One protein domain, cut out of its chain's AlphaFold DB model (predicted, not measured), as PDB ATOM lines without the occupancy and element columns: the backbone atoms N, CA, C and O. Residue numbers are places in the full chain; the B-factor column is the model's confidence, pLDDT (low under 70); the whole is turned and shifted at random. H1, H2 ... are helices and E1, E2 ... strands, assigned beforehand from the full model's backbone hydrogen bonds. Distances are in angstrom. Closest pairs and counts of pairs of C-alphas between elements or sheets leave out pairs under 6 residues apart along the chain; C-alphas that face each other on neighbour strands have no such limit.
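This is residues 9 to 178 of the 178 residues of an uncharacterized protein of Vibrio cholerae (UniProt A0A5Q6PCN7). A small closed barrel of six strands, E1, E3, E4, E5, E6 and E7, has a second part packed on its outside at E1 and E3: the helical hairpin H2 and H3 with the two-stranded sheet E8 and E9. E2 pairs onto E1 outside the ring, H1 lies inside the barrel, and H4 lies away from it. The printed part has 170 residues, with four named helices and nine named strands in the order E1 E2 E3 E4 E5 H1 E6 E7 H2 H3 E8 H4 E9; the class is mixed and both sheets are antiparallel. The whole is compact, with a radius of gyration of the C-alphas of 17.4 A, and rounded, spanning 45 by 45 by 36 A.

E1, residues 9 to 20, has E3, residues 40 to 57, on one side, and E7, residues 110 to 117, and E2, residues 26 to 32, on the other. Within hydrogen-bond range are N 10 and O 48, 2.8 A, N 13 and O 116, 2.8 A, and N 17 and O 30, 2.8 A. E3 bends by 99 degrees at residue 54. E3, E4, residues 64 to 71, and E5, residues 78 to 81, form a meander, each strand the antiparallel neighbour of the one before, with N 51 and O 69 at 2.8 A and N 79 and O 70 at 2.9 A. H1, residues 93 to 96, is inside the barrel, at a height of 6.1 A over the sheet. E6, residues 98 to 104, is the neighbour of E5, with N 100 and O 80 at 2.8 A, and of E7, with N 101 and O 113 at 3.0 A. H2, residues 118 to 132, is outside the barrel and stands up from the sheet at 62 degrees; its closest C-alphas to E1 are Ala 118 and Phe 12, 5.0 A. H3, residues 136 to 151, is outside the barrel over E1 and E3, at a height of 9.2 A over the sheet. H2 and H3 form a hairpin and touch, closest at C-alphas 122 and 142, 6.3 A, opposite ways at a shallow tilt of 34.5 degrees, only just short of steep. E8, residues 154 to 158, pairs with E9, residues 173 to 177, by N 155 and O 176, 2.8 A. The closest C-alphas of H2 and E9 are Glu 119 and Ile 175, 5.8 A. H4, residues 160 to 164, is not on the barrel. Every O i to N i+4 pair is within range in H2 and H3; H4 has 0 of 1, but 2 of 2 O i to N i+3 pairs, and H1 is too short for an i+4 pair.

E1 begins at C-alpha 9, (-18.972, 31.258, 34.063), and measures 35.0 A; E3 measures 36.6 A, H3 22.6 A. E9 ends at C-alpha 177, (-19.210, 24.480, 32.495).

The printed part has no cut; its farthest C-alphas, Ser 107 and Lys 166, are 53.7 A apart. The link from E5 to H1 is long, with 11 residues. The pLDDT is under 70 at 25 residues, among them 82 to 96.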
ATOM      1  N   LYS A   9     -20.413  31.114  33.838       95.25
ATOM      2  CA  LYS A   9     -18.972  31.258  34.063       95.25
ATOM      3  C   LYS A   9     -18.185  31.078  32.773       95.25
ATOM      4  O   LYS A   9     -18.546  30.287  31.908       95.25
ATOM      5  N   TYR A  10     -17.067  31.786  32.697       95.81
ATOM      6  CA  TYR A  10     -16.154  31.775  31.564       95.81
ATOM      7  C   TYR A  10     -14.709  31.766  32.056       95.81
ATOM      8  O   TYR A  10     -14.370  32.441  33.034       95.81
ATOM      9  N   LEU A  11     -13.859  31.011  31.360       96.88
ATOM     10  CA  LEU A  11     -12.432  30.930  31.647       96.88
ATOM     11  C   LEU A  11     -11.671  31.972  30.819       96.88
ATOM     12  O   LEU A  11     -11.641  31.914  29.589       96.88
ATOM     13  N   PHE A  12     -11.030  32.911  31.502       96.25
ATOM     14  CA  PHE A  12     -10.162  33.921  30.909       96.25
ATOM     15  C   PHE A  12      -8.708  33.675  31.303       96.25
ATOM     16  O   PHE A  12      -8.419  33.017  32.301       96.25
ATOM     17  N   MET A  13      -7.779  34.211  30.518       96.56
ATOM     18  CA  MET A  13      -6.351  34.006  30.705       96.56
ATOM     19  C   MET A  13      -5.504  35.208  30.287       96.56
ATOM     20  O   MET A  13      -5.940  36.080  29.536       96.56
ATOM     21  N   ARG A  14      -4.263  35.253  30.764       95.81
ATOM     22  CA  ARG A  14      -3.209  36.143  30.262       95.81
ATOM     23  C   ARG A  14      -1.855  35.464  30.406       95.81
ATOM     24  O   ARG A  14      -1.647  34.670  31.316       95.81
ATOM     25  N   HIS A  15      -0.919  35.807  29.540       95.75
ATOM     26  CA  HIS A  15       0.441  35.293  29.609       95.75
ATOM     27  C   HIS A  15       1.323  36.224  30.431       95.75
ATOM     28  O   HIS A  15       1.222  37.448  30.298       95.75
ATOM     29  N   GLN A  16       2.217  35.643  31.223       94.81
ATOM     30  CA  GLN A  16       3.269  36.347  31.938       94.81
ATOM     31  C   GLN A  16       4.607  36.084  31.247       94.81
ATOM     32  O   GLN A  16       5.022  34.938  31.081       94.81
ATOM     33  N   PHE A  17       5.293  37.145  30.836       94.56
ATOM     34  CA  PHE A  17       6.590  37.089  30.170       94.56
ATOM     35  C   PHE A  17       7.666  37.760  31.009       94.56
ATOM     36  O   PHE A  17       7.390  38.674  31.788       94.56
ATOM     37  N   VAL A  18       8.910  37.349  30.791       94.44
ATOM     38  CA  VAL A  18      10.070  38.077  31.303       94.44
ATOM     39  C   VAL A  18      10.195  39.392  30.538       94.44
ATOM     40  O   VAL A  18      10.414  39.400  29.326       94.44
ATOM     41  N   SER A  19      10.092  40.507  31.258       93.50
ATOM     42  CA  SER A  19      10.418  41.829  30.733       93.50
ATOM     43  C   SER A  19      11.925  41.940  30.530       93.50
ATOM     44  O   SER A  19      12.693  41.575  31.423       93.50
ATOM     45  N   LEU A  20      12.351  42.464  29.382       91.69
ATOM     46  CA  LEU A  20      13.761  42.679  29.065       91.69
ATOM     47  C   LEU A  20      14.059  44.178  28.949       91.69
ATOM     48  O   LEU A  20      13.284  44.935  28.364       91.69
ATOM     49  N   ASP A  21      15.194  44.609  29.498       91.12
ATOM     50  CA  ASP A  21      15.711  45.960  29.299       91.12
ATOM     51  C   ASP A  21      16.269  46.148  27.873       91.12
ATOM     52  O   ASP A  21      16.362  45.216  27.071       91.12
ATOM     53  N   LYS A  22      16.707  47.372  27.558       91.38
ATOM     54  CA  LYS A  22      17.326  47.707  26.261       91.38
ATOM     55  C   LYS A  22      18.582  46.887  25.916       91.38
ATOM     56  O   LYS A  22      19.027  46.932  24.775       91.38
ATOM     57  N   ASN A  23      19.172  46.189  26.888       92.94
ATOM     58  CA  ASN A  23      20.357  45.350  26.727       92.94
ATOM     59  C   ASN A  23      20.010  43.848  26.723       92.94
ATOM     60  O   ASN A  23      20.920  43.022  26.775       92.94
ATOM     61  N   GLY A  24      18.722  43.485  26.711       89.19
ATOM     62  CA  GLY A  24      18.261  42.098  26.744       89.19
ATOM     63  C   GLY A  24      18.352  41.430  28.119       89.19
ATOM     64  O   GLY A  24      18.287  40.206  28.198       89.19
ATOM     65  N   LYS A  25      18.521  42.192  29.208       92.81
ATOM     66  CA  LYS A  25      18.576  41.647  30.572       92.81
ATOM     67  C   LYS A  25      17.188  41.636  31.223       92.81
ATOM     68  O   LYS A  25      16.463  42.619  31.064       92.81
ATOM     69  N   PRO A  26      16.832  40.594  31.999       94.25
ATOM     70  CA  PRO A  26      15.584  40.564  32.760       94.25
ATOM     71  C   PRO A  26      15.430  41.787  33.673       94.25
ATOM     72  O   PRO A  26      16.339  42.095  34.444       94.25
ATOM     73  N   ASN A  27      14.289  42.474  33.595       92.75
ATOM     74  CA  ASN A  27      13.995  43.664  34.402       92.75
ATOM     75  C   ASN A  27      12.569  43.710  34.979       92.75
ATOM     76  O   ASN A  27      12.155  44.750  35.486       92.75
ATOM     77  N   GLY A  28      11.825  42.604  34.920       92.06
ATOM     78  CA  GLY A  28      10.492  42.504  35.512       92.06
ATOM     79  C   GLY A  28       9.616  41.458  34.834       92.06
ATOM     80  O   GLY A  28      10.109  40.605  34.094       92.06
ATOM     81  N   THR A  29       8.310  41.579  35.057       92.50
ATOM     82  CA  THR A  29       7.278  40.720  34.467       92.50
ATOM     83  C   THR A  29       6.314  41.558  33.643       92.50
ATOM     84  O   THR A  29       5.898  42.638  34.057       92.50
ATOM     85  N   LEU A  30       5.949  41.050  32.471       91.44
ATOM     86  CA  LEU A  30       4.974  41.646  31.572       91.44
ATOM     87  C   LEU A  30       3.755  40.737  31.451       91.44
ATOM     88  O   LEU A  30       3.901  39.563  31.129       91.44
ATOM     89  N   SER A  31       2.560  41.295  31.628       92.50
ATOM     90  CA  SER A  31       1.300  40.561  31.478       92.50
ATOM     91  C   SER A  31       0.586  40.975  30.195       92.50
ATOM     92  O   SER A  31       0.251  42.147  30.020       92.50
ATOM     93  N   TYR A  32       0.342  40.027  29.288       92.12
ATOM     94  CA  TYR A  32      -0.244  40.298  27.972       92.12
ATOM     95  C   TYR A  32      -1.306  39.271  27.579       92.12
ATOM     96  O   TYR A  32      -1.187  38.081  27.851       92.12
ATOM     97  N   THR A  33      -2.326  39.723  26.848       91.06
ATOM     98  CA  THR A  33      -3.374  38.862  26.276       91.06
ATOM     99  C   THR A  33      -2.982  38.185  24.964       91.06
ATOM    100  O   THR A  33      -3.806  37.536  24.335       91.06
ATOM    101  N   ARG A  34      -1.743  38.374  24.507       88.81
ATOM    102  CA  ARG A  34      -1.222  37.786  23.272       88.81
ATOM    103  C   ARG A  34       0.162  37.215  23.510       88.81
ATOM    104  O   ARG A  34       0.900  37.724  24.355       88.81
ATOM    105  N   MET A  35       0.525  36.221  22.713       89.75
ATOM    106  CA  MET A  35       1.877  35.683  22.714       89.75
ATOM    107  C   MET A  35       2.882  36.731  22.229       89.75
ATOM    108  O   MET A  35       2.672  37.380  21.205       89.75
ATOM    109  N   LEU A  36       3.971  36.895  22.982       88.38
ATOM    110  CA  LEU A  36       5.094  37.760  22.628       88.38
ATOM    111  C   LEU A  36       6.330  36.934  22.287       88.38
ATOM    112  O   LEU A  36       6.480  35.801  22.756       88.38
ATOM    113  N   ASP A  37       7.252  37.537  21.541       86.81
ATOM    114  CA  ASP A  37       8.601  37.009  21.322       86.81
ATOM    115  C   ASP A  37       9.521  37.340  22.513       86.81
ATOM    116  O   ASP A  37      10.512  38.058  22.420       86.81
ATOM    117  N   GLN A  38       9.097  36.899  23.695       89.25
ATOM    118  CA  GLN A  38       9.814  37.023  24.963       89.25
ATOM    119  C   GLN A  38       9.732  35.696  25.724       89.25
ATOM    120  O   GLN A  38       8.775  34.943  25.504       89.25
ATOM    121  N   PRO A  39      10.677  35.383  26.627       91.31
ATOM    122  CA  PRO A  39      10.590  34.180  27.451       91.31
ATOM    123  C   PRO A  39       9.272  34.145  28.238       91.31
ATOM    124  O   PRO A  39       8.946  35.098  28.947       91.31
ATOM    125  N   LEU A  40       8.497  33.070  28.072       93.19
ATOM    126  CA  LEU A  40       7.255  32.846  28.818       93.19
ATOM    127  C   LEU A  40       7.609  32.364  30.226       93.19
ATOM    128  O   LEU A  40       8.447  31.480  30.375       93.19
ATOM    129  N   ILE A  41       6.973  32.957  31.231       93.31
ATOM    130  CA  ILE A  41       7.065  32.541  32.632       93.31
ATOM    131  C   ILE A  41       5.947  31.541  32.924       93.31
ATOM    132  O   ILE A  41       6.216  30.441  33.395       93.31
ATOM    133  N   SER A  42       4.704  31.936  32.645       93.19
ATOM    134  CA  SER A  42       3.499  31.146  32.907       93.19
ATOM    135  C   SER A  42       2.294  31.721  32.162       93.19
ATOM    136  O   SER A  42       2.328  32.854  31.664       93.19
ATOM    137  N   THR A  43       1.203  30.962  32.131       96.19
ATOM    138  CA  THR A  43      -0.133  31.484  31.828       96.19
ATOM    139  C   THR A  43      -0.973  31.541  33.099       96.19
ATOM    140  O   THR A  43      -1.094  30.569  33.838       96.19
ATOM    141  N   GLU A  44      -1.569  32.701  33.353       95.50
ATOM    142  CA  GLU A  44      -2.481  32.934  34.466       95.50
ATOM    143  C   GLU A  44      -3.924  32.814  33.982       95.50
ATOM    144  O   GLU A  44      -4.263  33.338  32.919       95.50
ATOM    145  N   PHE A  45      -4.772  32.176  34.786       96.00
ATOM    146  CA  PHE A  45      -6.184  31.952  34.492       96.00
ATOM    147  C   PHE A  45      -7.072  32.593  35.550       96.00
ATOM    148  O   PHE A  45      -6.716  32.646  36.726       96.00
ATOM    149  N   VAL A  46      -8.249  33.047  35.131       95.25
ATOM    150  CA  VAL A  46      -9.284  33.566  36.020       95.25
ATOM    151  C   VAL A  46     -10.656  33.116  35.533       95.25
ATOM    152  O   VAL A  46     -10.962  33.175  34.341       95.25
ATOM    153  N   VAL A  47     -11.490  32.664  36.465       96.06
ATOM    154  CA  VAL A  47     -12.891  32.340  36.198       96.06
ATOM    155  C   VAL A  47     -13.736  33.565  36.499       96.06
ATOM    156  O   VAL A  47     -13.727  34.068  37.621       96.06
ATOM    157  N   LEU A  48     -14.477  34.038  35.502       95.62
ATOM    158  CA  LEU A  48     -15.361  35.189  35.645       95.62
ATOM    159  C   LEU A  48     -16.801  34.797  35.331       95.62
ATOM    160  O   LEU A  48     -17.070  34.085  34.366       95.62
ATOM    161  N   THR A  49     -17.735  35.288  36.138       95.31
ATOM    162  CA  THR A  49     -19.176  35.129  35.912       95.31
ATOM    163  C   THR A  49     -19.710  36.359  35.196       95.31
ATOM    164  O   THR A  49     -19.521  37.470  35.694       95.31
ATOM    165  N   CYS A  50     -20.398  36.178  34.068       93.94
ATOM    166  CA  CYS A  50     -21.118  37.265  33.405       93.94
ATOM    167  C   CYS A  50     -22.291  37.697  34.293       93.94
ATOM    168  O   CYS A  50     -23.151  36.883  34.629       93.94
ATOM    169  N   LYS A  51     -22.328  38.961  34.711       94.06
ATOM    170  CA  LYS A  51     -23.405  39.505  35.549       94.06
ATOM    171  C   LYS A  51     -24.572  39.993  34.715       94.06
ATOM    172  O   LYS A  51     -25.713  39.665  35.015       94.06
ATOM    173  N   GLU A  52     -24.265  40.759  33.680       91.31
ATOM    174  CA  GLU A  52     -25.259  41.423  32.852       91.31
ATOM    175  C   GLU A  52     -24.701  41.722  31.464       91.31
ATOM    176  O   GLU A  52     -23.484  41.798  31.261       91.31
ATOM    177  N   GLU A  53     -25.632  41.890  30.531       90.38
ATOM    178  CA  GLU A  53     -25.400  42.528  29.245       90.38
ATOM    179  C   GLU A  53     -25.970  43.950  29.294       90.38
ATOM    180  O   GLU A  53     -27.032  44.189  29.874       90.38
ATOM    181  N   HIS A  54     -25.267  44.901  28.689       85.88
ATOM    182  CA  HIS A  54     -25.670  46.304  28.666       85.88
ATOM    183  C   HIS A  54     -25.415  46.935  27.303       85.88
ATOM    184  O   HIS A  54     -24.624  46.442  26.502       85.88
ATOM    185  N   GLU A  55     -26.094  48.041  27.018       84.94
ATOM    186  CA  GLU A  55     -25.847  48.802  25.795       84.94
ATOM    187  C   GLU A  55     -24.645  49.731  25.961       84.94
ATOM    188  O   GLU A  55     -24.524  50.455  26.950       84.94
ATOM    189  N   VAL A  56     -23.782  49.753  24.951       77.69
ATOM    190  CA  VAL A  56     -22.581  50.582  24.909       77.69
ATOM    191  C   VAL A  56     -22.593  51.406  23.637       77.69
ATOM    192  O   VAL A  56     -22.770  50.867  22.545       77.69
ATOM    193  N   SER A  57     -22.384  52.711  23.767       75.50
ATOM    194  CA  SER A  57     -22.248  53.602  22.617       75.50
ATOM    195  C   SER A  57     -20.944  53.324  21.873       75.50
ATOM    196  O   SER A  57     -19.883  53.227  22.488       75.50
ATOM    197  N   ILE A  58     -21.012  53.229  20.549       72.69
ATOM    198  CA  ILE A  58     -19.820  53.126  19.709       72.69
ATOM    199  C   ILE A  58     -19.255  54.533  19.497       72.69
ATOM    200  O   ILE A  58     -19.949  55.414  18.981       72.69
ATOM    201  N   ASP A  59     -17.987  54.731  19.865       66.00
ATOM    202  CA  ASP A  59     -17.285  56.006  19.691       66.00
ATOM    203  C   ASP A  59     -17.457  56.555  18.266       66.00
ATOM    204  O   ASP A  59     -17.293  55.838  17.278       66.00
ATOM    205  N   TYR A  60     -17.740  57.857  18.166       67.38
ATOM    206  CA  TYR A  60     -17.932  58.583  16.903       67.38
ATOM    207  C   TYR A  60     -19.142  58.133  16.057       67.38
ATOM    208  O   TYR A  60     -19.229  58.493  14.883       67.38
ATOM    209  N   SER A  61     -20.102  57.407  16.640       68.25
ATOM    210  CA  SER A  61     -21.375  57.060  15.996       68.25
ATOM    211  C   SER A  61     -22.554  57.150  16.978       68.25
ATOM    212  O   SER A  61     -22.361  57.232  18.188       68.25
ATOM    213  N   ASN A  62     -23.784  57.127  16.456       74.00
ATOM    214  CA  ASN A  62     -24.997  56.968  17.274       74.00
ATOM    215  C   ASN A  62     -25.373  55.490  17.477       74.00
ATOM    216  O   ASN A  62     -26.418  55.197  18.061       74.00
ATOM    217  N   ASP A  63     -24.552  54.572  16.967       75.44
ATOM    218  CA  ASP A  63     -24.817  53.147  17.033       75.44
ATOM    219  C   ASP A  63     -24.461  52.604  18.419       75.44
ATOM    220  O   ASP A  63     -23.603  53.129  19.141       75.44
ATOM    221  N   LYS A  64     -25.145  51.525  18.795       77.44
ATOM    222  CA  LYS A  64     -24.937  50.821  20.057       77.44
ATOM    223  C   LYS A  64     -24.472  49.399  19.794       77.44
ATOM    224  O   LYS A  64     -24.897  48.760  18.833       77.44
ATOM    225  N   THR A  65     -23.633  48.901  20.687       79.31
ATOM    226  CA  THR A  65     -23.195  47.507  20.739       79.31
ATOM    227  C   THR A  65     -23.489  46.913  22.111       79.31
ATOM    228  O   THR A  65     -23.739  47.639  23.075       79.31
ATOM    229  N   THR A  66     -23.461  45.589  22.211       82.19
ATOM    230  CA  THR A  66     -23.602  44.880  23.483       82.19
ATOM    231  C   THR A  66     -22.267  44.869  24.229       82.19
ATOM    232  O   THR A  66     -21.243  44.444  23.691       82.19
ATOM    233  N   GLY A  67     -22.284  45.355  25.465       84.94
ATOM    234  CA  GLY A  67     -21.231  45.206  26.461       84.94
ATOM    235  C   GLY A  67     -21.600  44.160  27.503       84.94
ATOM    236  O   GLY A  67     -22.760  43.765  27.618       84.94
ATOM    237  N   TYR A  68     -20.594  43.717  28.250       88.88
ATOM    238  CA  TYR A  68     -20.742  42.703  29.284       88.88
ATOM    239  C   TYR A  68     -19.941  43.076  30.525       88.88
ATOM    240  O   TYR A  68     -18.762  43.444  30.435       88.88
ATOM    241  N   THR A  69     -20.581  42.912  31.678       91.62
ATOM    242  CA  THR A  69     -19.962  43.075  32.993       91.62
ATOM    243  C   THR A  69     -19.711  41.703  33.602       91.62
ATOM    244  O   THR A  69     -20.596  40.846  33.606       91.62
ATOM    245  N   PHE A  70     -18.525  41.492  34.164       93.88
ATOM    246  CA  PHE A  70     -18.144  40.242  34.810       93.88
ATOM    247  C   PHE A  70     -17.588  40.465  36.213       93.88
ATOM    248  O   PHE A  70     -17.037  41.517  36.530       93.88
ATOM    249  N   THR A  71     -17.675  39.429  37.042       94.06
ATOM    250  CA  THR A  71     -17.066  39.394  38.380       94.06
ATOM    251  C   THR A  71     -16.345  38.074  38.604       94.06
ATOM    252  O   THR A  71     -16.863  37.028  38.201       94.06
ATOM    253  N   GLY A  72     -15.198  38.112  39.279       88.62
ATOM    254  CA  GLY A  72     -14.526  36.907  39.772       88.62
ATOM    255  C   GLY A  72     -15.193  36.326  41.021       88.62
ATOM    256  O   GLY A  72     -16.273  36.765  41.426       88.62
ATOM    257  N   GLU A  73     -14.540  35.339  41.640       78.81
ATOM    258  CA  GLU A  73     -14.938  34.829  42.962       78.81
ATOM    259  C   GLU A  73     -14.836  35.916  44.039       78.81
ATOM    260  O   GLU A  73     -15.732  36.051  44.874       78.81
ATOM    261  N   ASP A  74     -13.788  36.743  43.964       71.88
ATOM    262  CA  ASP A  74     -13.717  38.005  44.692       71.88
ATOM    263  C   ASP A  74     -14.624  39.036  44.006       71.88
ATOM    264  O   ASP A  74     -14.287  39.631  42.979       71.88
ATOM    265  N   GLN A  75     -15.819  39.221  44.572       66.75
ATOM    266  CA  GLN A  75     -16.859  40.098  44.026       66.75
ATOM    267  C   GLN A  75     -16.479  41.588  44.050       66.75
ATOM    268  O   GLN A  75     -17.232  42.409  43.527       66.75
ATOM    269  N   ASN A  76     -15.328  41.943  44.629       79.12
ATOM    270  CA  ASN A  76     -14.855  43.322  44.708       79.12
ATOM    271  C   ASN A  76     -14.212  43.824  43.407       79.12
ATOM    272  O   ASN A  76     -14.035  45.030  43.246       79.12
ATOM    273  N   VAL A  77     -13.879  42.929  42.469       86.62
ATOM    274  CA  VAL A  77     -13.287  43.312  41.181       86.62
ATOM    275  C   VAL A  77     -14.310  43.167  40.059       86.62
ATOM    276  O   VAL A  77     -14.762  42.065  39.733       86.62
ATOM    277  N   ILE A  78     -14.644  44.299  39.439       89.94
ATOM    278  CA  ILE A  78     -15.561  44.370  38.301       89.94
ATOM    279  C   ILE A  78     -14.752  44.439  37.012       89.94
ATOM    280  O   ILE A  78     -13.935  45.342  36.809       89.94
ATOM    281  N   PHE A  79     -15.022  43.496  36.121       90.94
ATOM    282  CA  PHE A  79     -14.443  43.438  34.791       90.94
ATOM    283  C   PHE A  79     -15.464  43.887  33.750       90.94
ATOM    284  O   PHE A  79     -16.632  43.518  33.821       90.94
ATOM    285  N   ASN A  80     -15.009  44.620  32.741       88.38
ATOM    286  CA  ASN A  80     -15.805  44.966  31.566       88.38
ATOM    287  C   ASN A  80     -15.089  44.463  30.316       88.38
ATOM    288  O   ASN A  80     -13.853  44.519  30.251       88.38
ATOM    289  N   ASN A  81     -15.831  43.973  29.321       83.50
ATOM    290  CA  ASN A  81     -15.212  43.639  28.043       83.50
ATOM    291  C   ASN A  81     -14.651  44.895  27.354       83.50
ATOM    292  O   ASN A  81     -15.145  46.010  27.516       83.50
ATOM    293  N   GLN A  82     -13.583  44.722  26.577       69.94
ATOM    294  CA  GLN A  82     -13.113  45.756  25.674       69.94
ATOM    295  C   GLN A  82     -14.134  45.830  24.540       69.94
ATOM    296  O   GLN A  82     -14.159  44.979  23.663       69.94
ATOM    297  N   TYR A  83     -15.005  46.831  24.598       67.94
ATOM    298  CA  TYR A  83     -16.042  47.044  23.595       67.94
ATOM    299  C   TYR A  83     -15.461  46.987  22.172       67.94
ATOM    300  O   TYR A  83     -14.292  47.356  21.985       67.94
ATOM    301  N   PRO A  84     -16.234  46.529  21.174       55.09
ATOM    302  CA  PRO A  84     -15.768  46.372  19.804       55.09
ATOM    303  C   PRO A  84     -15.593  47.746  19.149       55.09
ATOM    304  O   PRO A  84     -16.366  48.159  18.299       55.09
ATOM    305  N   SER A  85     -14.553  48.476  19.533       52.22
ATOM    306  CA  SER A  85     -14.075  49.663  18.842       52.22
ATOM    307  C   SER A  85     -12.556  49.570  18.721       52.22
ATOM    308  O   SER A  85     -11.798  49.544  19.693       52.22
ATOM    309  N   ALA A  86     -12.083  49.453  17.486       47.22
ATOM    310  CA  ALA A  86     -10.740  49.880  17.142       47.22
ATOM    311  C   ALA A  86     -10.753  51.404  16.949       47.22
ATOM    312  O   ALA A  86     -11.801  52.010  16.702       47.22
ATOM    313  N   SER A  87      -9.582  52.036  17.037       45.28
ATOM    314  CA  SER A  87      -9.425  53.435  16.634       45.28
ATOM    315  C   SER A  87     -10.038  53.648  15.241       45.28
ATOM    316  O   SER A  87      -9.842  52.812  14.359       45.28
ATOM    317  N   TYR A  88     -10.747  54.764  15.035       49.38
ATOM    318  CA  TYR A  88     -11.381  55.158  13.760       49.38
ATOM    319  C   TYR A  88     -12.678  54.421  13.361       49.38
ATOM    320  O   TYR A  88     -12.983  54.323  12.175       49.38
ATOM    321  N   GLY A  89     -13.470  53.932  14.323       50.91
ATOM    322  CA  GLY A  89     -14.832  53.438  14.051       50.91
ATOM    323  C   GLY A  89     -14.896  52.052  13.398       50.91
ATOM    324  O   GLY A  89     -15.941  51.651  12.891       50.91
ATOM    325  N   GLN A  90     -13.791  51.300  13.399       51.69
ATOM    326  CA  GLN A  90     -13.792  49.905  12.964       51.69
ATOM    327  C   GLN A  90     -14.259  49.001  14.111       51.69
ATOM    328  O   GLN A  90     -13.658  48.988  15.186       51.69
ATOM    329  N   LEU A  91     -15.312  48.215  13.877       58.44
ATOM    330  CA  LEU A  91     -15.740  47.165  14.801       58.44
ATOM    331  C   LEU A  91     -14.702  46.037  14.776       58.44
ATOM    332  O   LEU A  91     -14.533  45.362  13.761       58.44
ATOM    333  N   SER A  92     -13.993  45.839  15.887       57.66
ATOM    334  CA  SER A  92     -13.093  44.698  16.063       57.66
ATOM    335  C   SER A  92     -13.729  43.694  17.007       57.66
ATOM    336  O   SER A  92     -13.856  43.958  18.201       57.66
ATOM    337  N   THR A  93     -14.069  42.515  16.486       60.22
ATOM    338  CA  THR A  93     -14.584  41.396  17.293       60.22
ATOM    339  C   THR A  93     -13.545  40.859  18.279       60.22
ATOM    340  O   THR A  93     -13.909  40.199  19.245       60.22
ATOM    341  N   ALA A  94     -12.256  41.173  18.082       61.72
ATOM    342  CA  ALA A  94     -11.178  40.768  18.981       61.72
ATOM    343  C   ALA A  94     -11.235  41.477  20.347       61.72
ATOM    344  O   ALA A  94     -10.735  40.941  21.335       61.72
ATOM    345  N   GLY A  95     -11.830  42.678  20.414       60.00
ATOM    346  CA  GLY A  95     -12.021  43.400  21.674       60.00
ATOM    347  C   GLY A  95     -12.943  42.643  22.629       60.00
ATOM    348  O   GLY A  95     -12.664  42.547  23.819       60.00
ATOM    349  N   ASP A  96     -13.984  42.016  22.092       68.19
ATOM    350  CA  ASP A  96     -15.031  41.373  22.885       68.19
ATOM    351  C   ASP A  96     -14.532  40.196  23.728       68.19
ATOM    352  O   ASP A  96     -15.111  39.888  24.766       68.19
ATOM    353  N   TYR A  97     -13.472  39.518  23.278       83.25
ATOM    354  CA  TYR A  97     -12.866  38.405  24.009       83.25
ATOM    355  C   TYR A  97     -11.955  38.874  25.134       83.25
ATOM    356  O   TYR A  97     -11.442  38.055  25.888       83.25
ATOM    357  N   ILE A  98     -11.704  40.176  25.235       88.94
ATOM    358  CA  ILE A  98     -10.807  40.756  26.216       88.94
ATOM    359  C   ILE A  98     -11.632  41.420  27.305       88.94
ATOM    360  O   ILE A  98     -12.497  42.236  27.019       88.94
ATOM    361  N   VAL A  99     -11.283  41.164  28.558       90.88
ATOM    362  CA  VAL A  99     -11.874  41.820  29.728       90.88
ATOM    363  C   VAL A  99     -10.830  42.624  30.483       90.88
ATOM    364  O   VAL A  99      -9.645  42.277  30.492       90.88
ATOM    365  N   LYS A 100     -11.262  43.727  31.098       90.50
ATOM    366  CA  LYS A 100     -10.407  44.646  31.852       90.50
ATOM    367  C   LYS A 100     -11.026  45.017  33.191       90.50
ATOM    368  O   LYS A 100     -12.224  45.274  33.247       90.50
ATOM    369  N   ALA A 101     -10.191  45.133  34.215       89.81
ATOM    370  CA  ALA A 101     -10.553  45.713  35.504       89.81
ATOM    371  C   ALA A 101      -9.472  46.692  35.957       89.81
ATOM    372  O   ALA A 101      -8.286  46.464  35.714       89.81
ATOM    373  N   ILE A 102      -9.881  47.774  36.613       86.75
ATOM    374  CA  ILE A 102      -8.966  48.669  37.323       86.75
ATOM    375  C   ILE A 102      -9.025  48.264  38.790       86.75
ATOM    376  O   ILE A 102     -10.102  48.262  39.380       86.75
ATOM    377  N   VAL A 103      -7.878  47.904  39.352       84.56
ATOM    378  CA  VAL A 103      -7.734  47.548  40.766       84.56
ATOM    379  C   VAL A 103      -6.745  48.503  41.412       84.56
ATOM    380  O   VAL A 103      -5.758  48.871  40.785       84.56
ATOM    381  N   SER A 104      -7.000  48.914  42.645       75.62
ATOM    382  CA  SER A 104      -6.009  49.628  43.452       75.62
ATOM    383  C   SER A 104      -5.290  48.603  44.313       75.62
ATOM    384  O   SER A 104      -5.949  47.804  44.978       75.62
ATOM    385  N   ASP A 105      -3.963  48.591  44.271       67.56
ATOM    386  CA  ASP A 105      -3.189  47.819  45.241       67.56
ATOM    387  C   ASP A 105      -3.100  48.567  46.586       67.56
ATOM    388  O   ASP A 105      -3.585  49.694  46.728       67.56
ATOM    389  N   ASP A 106      -2.462  47.950  47.583       65.62
ATOM    390  CA  ASP A 106      -2.262  48.539  48.917       65.62
ATOM    391  C   ASP A 106      -1.437  49.844  48.891       65.62
ATOM    392  O   ASP A 106      -1.392  50.569  49.887       65.62
ATOM    393  N   SER A 107      -0.781  50.164  47.766       68.69
ATOM    394  CA  SER A 107      -0.071  51.433  47.558       68.69
ATOM    395  C   SER A 107      -0.982  52.557  47.047       68.69
ATOM    396  O   SER A 107      -0.588  53.723  47.069       68.69
ATOM    397  N   GLY A 108      -2.215  52.228  46.646       64.62
ATOM    398  CA  GLY A 108      -3.215  53.160  46.127       64.62
ATOM    399  C   GLY A 108      -3.086  53.453  44.630       64.62
ATOM    400  O   GLY A 108      -3.935  54.159  44.083       64.62
ATOM    401  N   GLU A 109      -2.078  52.903  43.952       72.88
ATOM    402  CA  GLU A 109      -1.873  53.110  42.520       72.88
ATOM    403  C   GLU A 109      -2.809  52.207  41.693       72.88
ATOM    404  O   GLU A 109      -2.915  51.000  41.949       72.88
ATOM    405  N   PRO A 110      -3.522  52.758  40.691       77.06
ATOM    406  CA  PRO A 110      -4.419  51.975  39.860       77.06
ATOM    407  C   PRO A 110      -3.625  51.064  38.917       77.06
ATOM    408  O   PRO A 110      -2.923  51.511  38.011       77.06
ATOM    409  N   SER A 111      -3.811  49.761  39.081       83.44
ATOM    410  CA  SER A 111      -3.320  48.718  38.191       83.44
ATOM    411  C   SER A 111      -4.414  48.266  37.227       83.44
ATOM    412  O   SER A 111      -5.556  48.009  37.614       83.44
ATOM    413  N   LEU A 112      -4.067  48.132  35.946       87.00
ATOM    414  CA  LEU A 112      -4.971  47.604  34.926       87.00
ATOM    415  C   LEU A 112      -4.774  46.094  34.777       87.00
ATOM    416  O   LEU A 112      -3.757  45.630  34.256       87.00
ATOM    417  N   LEU A 113      -5.786  45.325  35.159       90.38
ATOM    418  CA  LEU A 113      -5.879  43.912  34.829       90.38
ATOM    419  C   LEU A 113      -6.503  43.752  33.447       90.38
ATOM    420  O   LEU A 113      -7.485  44.417  33.117       90.38
ATOM    421  N   LYS A 114      -5.936  42.860  32.636       92.19
ATOM    422  CA  LYS A 114      -6.423  42.547  31.293       92.19
ATOM    423  C   LYS A 114      -6.272  41.055  31.025       92.19
ATOM    424  O   LYS A 114      -5.164  40.533  31.143       92.19
ATOM    425  N   TYR A 115      -7.362  40.407  30.629       94.50
ATOM    426  CA  TYR A 115      -7.405  38.984  30.286       94.50
ATOM    427  C   TYR A 115      -8.124  38.780  28.951       94.50
ATOM    428  O   TYR A 115      -8.848  39.664  28.499       94.50
ATOM    429  N   VAL A 116      -7.899  37.639  28.311       94.25
ATOM    430  CA  VAL A 116      -8.542  37.200  27.068       94.25
ATOM    431  C   VAL A 116      -9.235  35.864  27.283       94.25
ATOM    432  O   VAL A 116      -8.791  35.065  28.101       94.25
ATOM    433  N   LEU A 117     -10.332  35.622  26.579       94.62
ATOM    434  CA  LEU A 117     -11.088  34.383  26.663       94.62
ATOM    435  C   LEU A 117     -10.204  33.195  26.261       94.62
ATOM    436  O   LEU A 117      -9.620  33.190  25.173       94.62
ATOM    437  N   ALA A 118     -10.100  32.193  27.136       96.19
ATOM    438  CA  ALA A 118      -9.165  31.085  26.955       96.19
ATOM    439  C   ALA A 118      -9.505  30.228  25.729       96.19
ATOM    440  O   ALA A 118      -8.601  29.787  25.023       96.19
ATOM    441  N   GLU A 119     -10.796  30.054  25.423       94.12
ATOM    442  CA  GLU A 119     -11.235  29.292  24.245       94.12
ATOM    443  C   GLU A 119     -10.753  29.937  22.940       94.12
ATOM    444  O   GLU A 119     -10.321  29.239  22.025       94.12
ATOM    445  N   ASN A 120     -10.747  31.275  22.877       91.44
ATOM    446  CA  ASN A 120     -10.291  31.997  21.697       91.44
ATOM    447  C   ASN A 120      -8.795  31.754  21.472       91.44
ATOM    448  O   ASN A 120      -8.381  31.420  20.366       91.44
ATOM    449  N   VAL A 121      -7.988  31.848  22.534       93.62
ATOM    450  CA  VAL A 121      -6.545  31.570  22.453       93.62
ATOM    451  C   VAL A 121      -6.280  30.111  22.083       93.62
ATOM    452  O   VAL A 121      -5.434  29.837  21.233       93.62
ATOM    453  N   PHE A 122      -7.009  29.168  22.683       94.44
ATOM    454  CA  PHE A 122      -6.877  27.745  22.378       94.44
ATOM    455  C   PHE A 122      -7.132  27.456  20.896       94.44
ATOM    456  O   PHE A 122      -6.336  26.766  20.252       94.44
ATOM    457  N   ASN A 123      -8.226  27.995  20.355       91.94
ATOM    458  CA  ASN A 123      -8.609  27.808  18.962       91.94
ATOM    459  C   ASN A 123      -7.603  28.463  18.010       91.94
ATOM    460  O   ASN A 123      -7.176  27.815  17.055       91.94
ATOM    461  N   ASP A 124      -7.151  29.685  18.304       90.25
ATOM    462  CA  ASP A 124      -6.142  30.385  17.500       90.25
ATOM    463  C   ASP A 124      -4.834  29.582  17.412       90.25
ATOM    464  O   ASP A 124      -4.295  29.370  16.321       90.25
ATOM    465  N   ILE A 125      -4.338  29.078  18.549       92.31
ATOM    466  CA  ILE A 125      -3.108  28.274  18.590       92.31
ATOM    467  C   ILE A 125      -3.312  26.933  17.880       92.31
ATOM    468  O   ILE A 125      -2.448  26.516  17.111       92.31
ATOM    469  N   SER A 126      -4.446  26.266  18.099       90.31
ATOM    470  CA  SER A 126      -4.743  24.971  17.477       90.31
ATOM    471  C   SER A 126      -4.841  25.088  15.955       90.31
ATOM    472  O   SER A 126      -4.248  24.284  15.232       90.31
ATOM    473  N   MET A 127      -5.513  26.129  15.451       87.50
ATOM    474  CA  MET A 127      -5.601  26.415  14.017       87.50
ATOM    475  C   MET A 127      -4.238  26.753  13.415       87.50
ATOM    476  O   MET A 127      -3.901  26.249  12.342       87.50
ATOM    477  N   PHE A 128      -3.442  27.582  14.096       88.69
ATOM    478  CA  PHE A 128      -2.081  27.886  13.666       88.69
ATOM    479  C   PHE A 128      -1.224  26.615  13.604       88.69
ATOM    480  O   PHE A 128      -0.577  26.351  12.590       88.69
ATOM    481  N   GLY A 129      -1.276  25.791  14.652       88.62
ATOM    482  CA  GLY A 129      -0.552  24.528  14.751       88.62
ATOM    483  C   GLY A 129      -0.918  23.534  13.653       88.62
ATOM    484  O   GLY A 129      -0.031  22.908  13.077       88.62
ATOM    485  N   ALA A 130      -2.200  23.439  13.295       86.06
ATOM    486  CA  ALA A 130      -2.659  22.592  12.197       86.06
ATOM    487  C   ALA A 130      -2.095  23.019  10.826       86.06
ATOM    488  O   ALA A 130      -1.944  22.185   9.936       86.06
ATOM    489  N   LEU A 131      -1.787  24.309  10.642       84.94
ATOM    490  CA  LEU A 131      -1.280  24.859   9.380       84.94
ATOM    491  C   LEU A 131       0.251  24.922   9.310       84.94
ATOM    492  O   LEU A 131       0.819  24.782   8.227       84.94
ATOM    493  N   HIS A 132       0.911  25.166  10.442       88.62
ATOM    494  CA  HIS A 132       2.329  25.536  10.486       88.62
ATOM    495  C   HIS A 132       3.173  24.677  11.437       88.62
ATOM    496  O   HIS A 132       4.395  24.819  11.449       88.62
ATOM    497  N   GLY A 133       2.548  23.779  12.200       89.44
ATOM    498  CA  GLY A 133       3.174  23.092  13.326       89.44
ATOM    499  C   GLY A 133       3.171  23.947  14.596       89.44
ATOM    500  O   GLY A 133       3.105  25.178  14.550       89.44
ATOM    501  N   LEU A 134       3.216  23.285  15.751       90.06
ATOM    502  CA  LEU A 134       3.328  23.949  17.047       90.06
ATOM    503  C   LEU A 134       4.798  24.086  17.447       90.06
ATOM    504  O   LEU A 134       5.624  23.224  17.160       90.06
ATOM    505  N   THR A 135       5.117  25.183  18.126       92.12
ATOM    506  CA  THR A 135       6.387  25.323  18.846       92.12
ATOM    507  C   THR A 135       6.220  24.788  20.266       92.12
ATOM    508  O   THR A 135       5.108  24.821  20.795       92.12
ATOM    509  N   GLU A 136       7.311  24.396  20.930       91.81
ATOM    510  CA  GLU A 136       7.285  23.938  22.336       91.81
ATOM    511  C   GLU A 136       6.548  24.927  23.256       91.81
ATOM    512  O   GLU A 136       5.776  24.553  24.136       91.81
ATOM    513  N   LYS A 137       6.731  26.228  23.000       90.94
ATOM    514  CA  LYS A 137       6.064  27.304  23.736       90.94
ATOM    515  C   LYS A 137       4.543  27.285  23.559       90.94
ATOM    516  O   LYS A 137       3.817  27.542  24.512       90.94
ATOM    517  N   LEU A 138       4.056  27.025  22.346       93.06
ATOM    518  CA  LEU A 138       2.622  26.956  22.055       93.06
ATOM    519  C   LEU A 138       1.999  25.653  22.570       93.06
ATOM    520  O   LEU A 138       0.863  25.670  23.039       93.06
ATOM    521  N   GLU A 139       2.747  24.547  22.540       93.81
ATOM    522  CA  GLU A 139       2.332  23.283  23.157       93.81
ATOM    523  C   GLU A 139       2.163  23.426  24.671       93.81
ATOM    524  O   GLU A 139       1.162  22.966  25.224       93.81
ATOM    525  N   LEU A 140       3.095  24.122  25.334       93.88
ATOM    526  CA  LEU A 140       2.993  24.437  26.757       93.88
ATOM    527  C   LEU A 140       1.700  25.202  27.064       93.88
ATOM    528  O   LEU A 140       0.946  24.786  27.938       93.88
ATOM    529  N   VAL A 141       1.401  26.258  26.301       95.31
ATOM    530  CA  VAL A 141       0.172  27.049  26.486       95.31
ATOM    531  C   VAL A 141      -1.085  26.197  26.286       95.31
ATOM    532  O   VAL A 141      -2.011  26.286  27.088       95.31
ATOM    533  N   ILE A 142      -1.134  25.340  25.259       95.12
ATOM    534  CA  ILE A 142      -2.263  24.415  25.056       95.12
ATOM    535  C   ILE A 142      -2.460  23.509  26.276       95.12
ATOM    536  O   ILE A 142      -3.595  23.289  26.702       95.12
ATOM    537  N   ASN A 143      -1.373  22.972  26.831       95.69
ATOM    538  CA  ASN A 143      -1.439  22.081  27.987       95.69
ATOM    539  C   ASN A 143      -1.889  22.822  29.252       95.69
ATOM    540  O   ASN A 143      -2.733  22.301  29.979       95.69
ATOM    541  N   GLU A 144      -1.402  24.045  29.473       96.81
ATOM    542  CA  GLU A 144      -1.856  24.906  30.571       96.81
ATOM    543  C   GLU A 144      -3.357  25.220  30.455       96.81
ATOM    544  O   GLU A 144      -4.075  25.120  31.448       96.81
ATOM    545  N   ILE A 145      -3.861  25.517  29.249       97.44
ATOM    546  CA  ILE A 145      -5.299  25.749  29.027       97.44
ATOM    547  C   ILE A 145      -6.107  24.485  29.337       97.44
ATOM    548  O   ILE A 145      -7.110  24.566  30.040       97.44
ATOM    549  N   LYS A 146      -5.684  23.311  28.847       96.88
ATOM    550  CA  LYS A 146      -6.376  22.039  29.121       96.88
ATOM    551  C   LYS A 146      -6.443  21.744  30.617       96.88
ATOM    552  O   LYS A 146      -7.512  21.437  31.129       96.88
ATOM    553  N   GLN A 147      -5.325  21.910  31.322       97.56
ATOM    554  CA  GLN A 147      -5.287  21.737  32.769       97.56
ATOM    555  C   GLN A 147      -6.214  22.734  33.474       97.56
ATOM    556  O   GLN A 147      -6.943  22.345  34.383       97.56
ATOM    557  N   ALA A 148      -6.215  24.003  33.054       97.44
ATOM    558  CA  ALA A 148      -7.091  25.024  33.614       97.44
ATOM    559  C   ALA A 148      -8.577  24.705  33.393       97.44
ATOM    560  O   ALA A 148      -9.376  24.936  34.298       97.44
ATOM    561  N   VAL A 149      -8.951  24.151  32.237       97.69
ATOM    562  CA  VAL A 149     -10.318  23.679  31.965       97.69
ATOM    563  C   VAL A 149     -10.726  22.605  32.972       97.69
ATOM    564  O   VAL A 149     -11.740  22.770  33.650       97.69
ATOM    565  N   ASP A 150      -9.896  21.575  33.148       96.44
ATOM    566  CA  ASP A 150     -10.202  20.451  34.036       96.44
ATOM    567  C   ASP A 150     -10.333  20.889  35.508       96.44
ATOM    568  O   ASP A 150     -11.303  20.549  36.186       96.44
ATOM    569  N   VAL A 151      -9.376  21.674  36.024       96.88
ATOM    570  CA  VAL A 151      -9.346  22.040  37.457       96.88
ATOM    571  C   VAL A 151     -10.395  23.079  37.849       96.88
ATOM    572  O   VAL A 151     -10.743  23.165  39.024       96.88
ATOM    573  N   ASN A 152     -10.907  23.861  36.892       95.81
ATOM    574  CA  ASN A 152     -11.923  24.887  37.147       95.81
ATOM    575  C   ASN A 152     -13.357  24.406  36.852       95.81
ATOM    576  O   ASN A 152     -14.281  25.219  36.845       95.81
ATOM    577  N   GLY A 153     -13.563  23.102  36.626       95.56
ATOM    578  CA  GLY A 153     -14.897  22.530  36.411       95.56
ATOM    579  C   GLY A 153     -15.503  22.882  35.053       95.56
ATOM    580  O   GLY A 153     -16.718  23.045  34.943       95.56
ATOM    581  N   PHE A 154     -14.665  23.018  34.026       97.62
ATOM    582  CA  PHE A 154     -15.088  23.192  32.642       97.62
ATOM    583  C   PHE A 154     -14.813  21.923  31.826       97.62
ATOM    584  O   PHE A 154     -14.122  21.004  32.260       97.62
ATOM    585  N   LYS A 155     -15.344  21.890  30.606       97.12
ATOM    586  CA  LYS A 155     -15.051  20.888  29.581       97.12
ATOM    587  C   LYS A 155     -15.011  21.536  28.200       97.12
ATOM    588  O   LYS A 155     -15.545  22.628  27.997       97.12
ATOM    589  N   PHE A 156     -14.399  20.837  27.251       95.62
ATOM    590  CA  PHE A 156     -14.453  21.209  25.843       95.62
ATOM    591  C   PHE A 156     -15.671  20.582  25.161       95.62
ATOM    592  O   PHE A 156     -15.911  19.382  25.294       95.62
ATOM    593  N   GLU A 157     -16.387  21.381  24.378       94.75
ATOM    594  CA  GLU A 157     -17.435  20.933  23.460       94.75
ATOM    595  C   GLU A 157     -17.131  21.412  22.038       94.75
ATOM    596  O   GLU A 157     -16.417  22.395  21.845       94.75
ATOM    597  N   GLU A 158     -17.645  20.711  21.026       91.19
ATOM    598  CA  GLU A 158     -17.527  21.164  19.637       91.19
ATOM    599  C   GLU A 158     -18.336  22.453  19.448       91.19
ATOM    600  O   GLU A 158     -19.533  22.495  19.735       91.19
ATOM    601  N   ASP A 159     -17.688  23.505  18.951       88.44
ATOM    602  CA  ASP A 159     -18.376  24.745  18.608       88.44
ATOM    603  C   ASP A 159     -19.206  24.541  17.331       88.44
ATOM    604  O   ASP A 159     -18.746  23.917  16.371       88.44
ATOM    605  N   GLU A 160     -20.418  25.093  17.269       84.81
ATOM    606  CA  GLU A 160     -21.280  24.971  16.090       84.81
ATOM    607  C   GLU A 160     -20.653  25.556  14.817       84.81
ATOM    608  O   GLU A 160     -20.953  25.089  13.712       84.81
ATOM    609  N   LEU A 161     -19.758  26.541  14.957       83.00
ATOM    610  CA  LEU A 161     -18.982  27.115  13.861       83.00
ATOM    611  C   LEU A 161     -18.014  26.101  13.241       83.00
ATOM    612  O   LEU A 161     -17.617  26.286  12.090       83.00
ATOM    613  N   SER A 162     -17.707  24.989  13.921       83.56
ATOM    614  CA  SER A 162     -16.964  23.859  13.344       83.56
ATOM    615  C   SER A 162     -17.610  23.341  12.060       83.56
ATOM    616  O   SER A 162     -16.908  22.965  11.124       83.56
ATOM    617  N   LYS A 163     -18.946  23.426  11.946       83.06
ATOM    618  CA  LYS A 163     -19.705  23.033  10.742       83.06
ATOM    619  C   LYS A 163     -19.340  23.858   9.501       83.06
ATOM    620  O   LYS A 163     -19.617  23.428   8.381       83.06
ATOM    621  N   LEU A 164     -18.741  25.039   9.676       82.12
ATOM    622  CA  LEU A 164     -18.278  25.887   8.575       82.12
ATOM    623  C   LEU A 164     -16.968  25.376   7.960       82.12
ATOM    624  O   LEU A 164     -16.653  25.710   6.813       82.12
ATOM    625  N   PHE A 165     -16.215  24.546   8.683       78.94
ATOM    626  CA  PHE A 165     -14.959  23.985   8.209       78.94
ATOM    627  C   PHE A 165     -15.189  22.596   7.610       78.94
ATOM    628  O   PHE A 165     -15.729  21.689   8.232       78.94
ATOM    629  N   LYS A 166     -14.735  22.402   6.366       75.38
ATOM    630  CA  LYS A 166     -14.753  21.079   5.710       75.38
ATOM    631  C   LYS A 166     -13.646  20.149   6.215       75.38
ATOM    632  O   LYS A 166     -13.694  18.947   5.973       75.38
ATOM    633  N   ASP A 167     -12.630  20.722   6.852       77.88
ATOM    634  CA  ASP A 167     -11.453  20.023   7.346       77.88
ATOM    635  C   ASP A 167     -11.633  19.708   8.833       77.88
ATOM    636  O   ASP A 167     -11.747  20.620   9.650       77.88
ATOM    637  N   LYS A 168     -11.623  18.417   9.180       69.50
ATOM    638  CA  LYS A 168     -11.762  17.951  10.567       69.50
ATOM    639  C   LYS A 168     -10.605  18.395  11.465       69.50
ATOM    640  O   LYS A 168     -10.766  18.417  12.678       69.50
ATOM    641  N   ASN A 169      -9.468  18.787  10.886       69.69
ATOM    642  CA  ASN A 169      -8.336  19.340  11.630       69.69
ATOM    643  C   ASN A 169      -8.528  20.822  11.998       69.69
ATOM    644  O   ASN A 169      -7.703  21.384  12.709       69.69
ATOM    645  N   LYS A 170      -9.604  21.461  11.519       73.00
ATOM    646  CA  LYS A 170      -9.967  22.860  11.802       73.00
ATOM    647  C   LYS A 170     -11.233  22.946  12.653       73.00
ATOM    648  O   LYS A 170     -12.079  23.808  12.440       73.00
ATOM    649  N   MET A 171     -11.374  22.002  13.577       82.12
ATOM    650  CA  MET A 171     -12.458  21.990  14.546       82.12
ATOM    651  C   MET A 171     -12.234  23.100  15.575       82.12
ATOM    652  O   MET A 171     -11.131  23.245  16.102       82.12
ATOM    653  N   LEU A 172     -13.284  23.867  15.845       88.50
ATOM    654  CA  LEU A 172     -13.311  24.854  16.913       88.50
ATOM    655  C   LEU A 172     -13.933  24.220  18.151       88.50
ATOM    656  O   LEU A 172     -14.928  23.498  18.062       88.50
ATOM    657  N   LEU A 173     -13.347  24.498  19.307       91.56
ATOM    658  CA  LEU A 173     -13.879  24.051  20.584       91.56
ATOM    659  C   LEU A 173     -14.390  25.242  21.385       91.56
ATOM    660  O   LEU A 173     -13.775  26.308  21.396       91.56
ATOM    661  N   LYS A 174     -15.491  25.023  22.092       93.00
ATOM    662  CA  LYS A 174     -16.019  25.922  23.110       93.00
ATOM    663  C   LYS A 174     -15.642  25.398  24.490       93.00
ATOM    664  O   LYS A 174     -15.659  24.184  24.711       93.00
ATOM    665  N   ILE A 175     -15.323  26.293  25.419       95.56
ATOM    666  CA  ILE A 175     -15.138  25.935  26.831       95.56
ATOM    667  C   ILE A 175     -16.449  26.215  27.565       95.56
ATOM    668  O   ILE A 175     -16.912  27.354  27.615       95.56
ATOM    669  N   VAL A 176     -17.054  25.177  28.141       94.31
ATOM    670  CA  VAL A 176     -18.342  25.269  28.847       94.31
ATOM    671  C   VAL A 176     -18.251  24.655  30.238       94.31
ATOM    672  O   VAL A 176     -17.388  23.818  30.492       94.31
ATOM    673  N   GLU A 177     -19.118  25.080  31.155       92.94
ATOM    674  CA  GLU A 177     -19.210  24.480  32.495       92.94
ATOM    675  C   GLU A 177     -19.549  22.976  32.383       92.94
ATOM    676  O   GLU A 177     -20.363  22.580  31.539       92.94
ATOM    677  N   ALA A 178     -18.869  22.140  33.180       89.62
ATOM    678  CA  ALA A 178     -18.916  20.678  33.082       89.62
ATOM    679  C   ALA A 178     -20.245  20.061  33.536       89.62
ATOM    680  O   ALA A 178     -20.793  20.483  34.579       89.62
TER     681      ALA A 178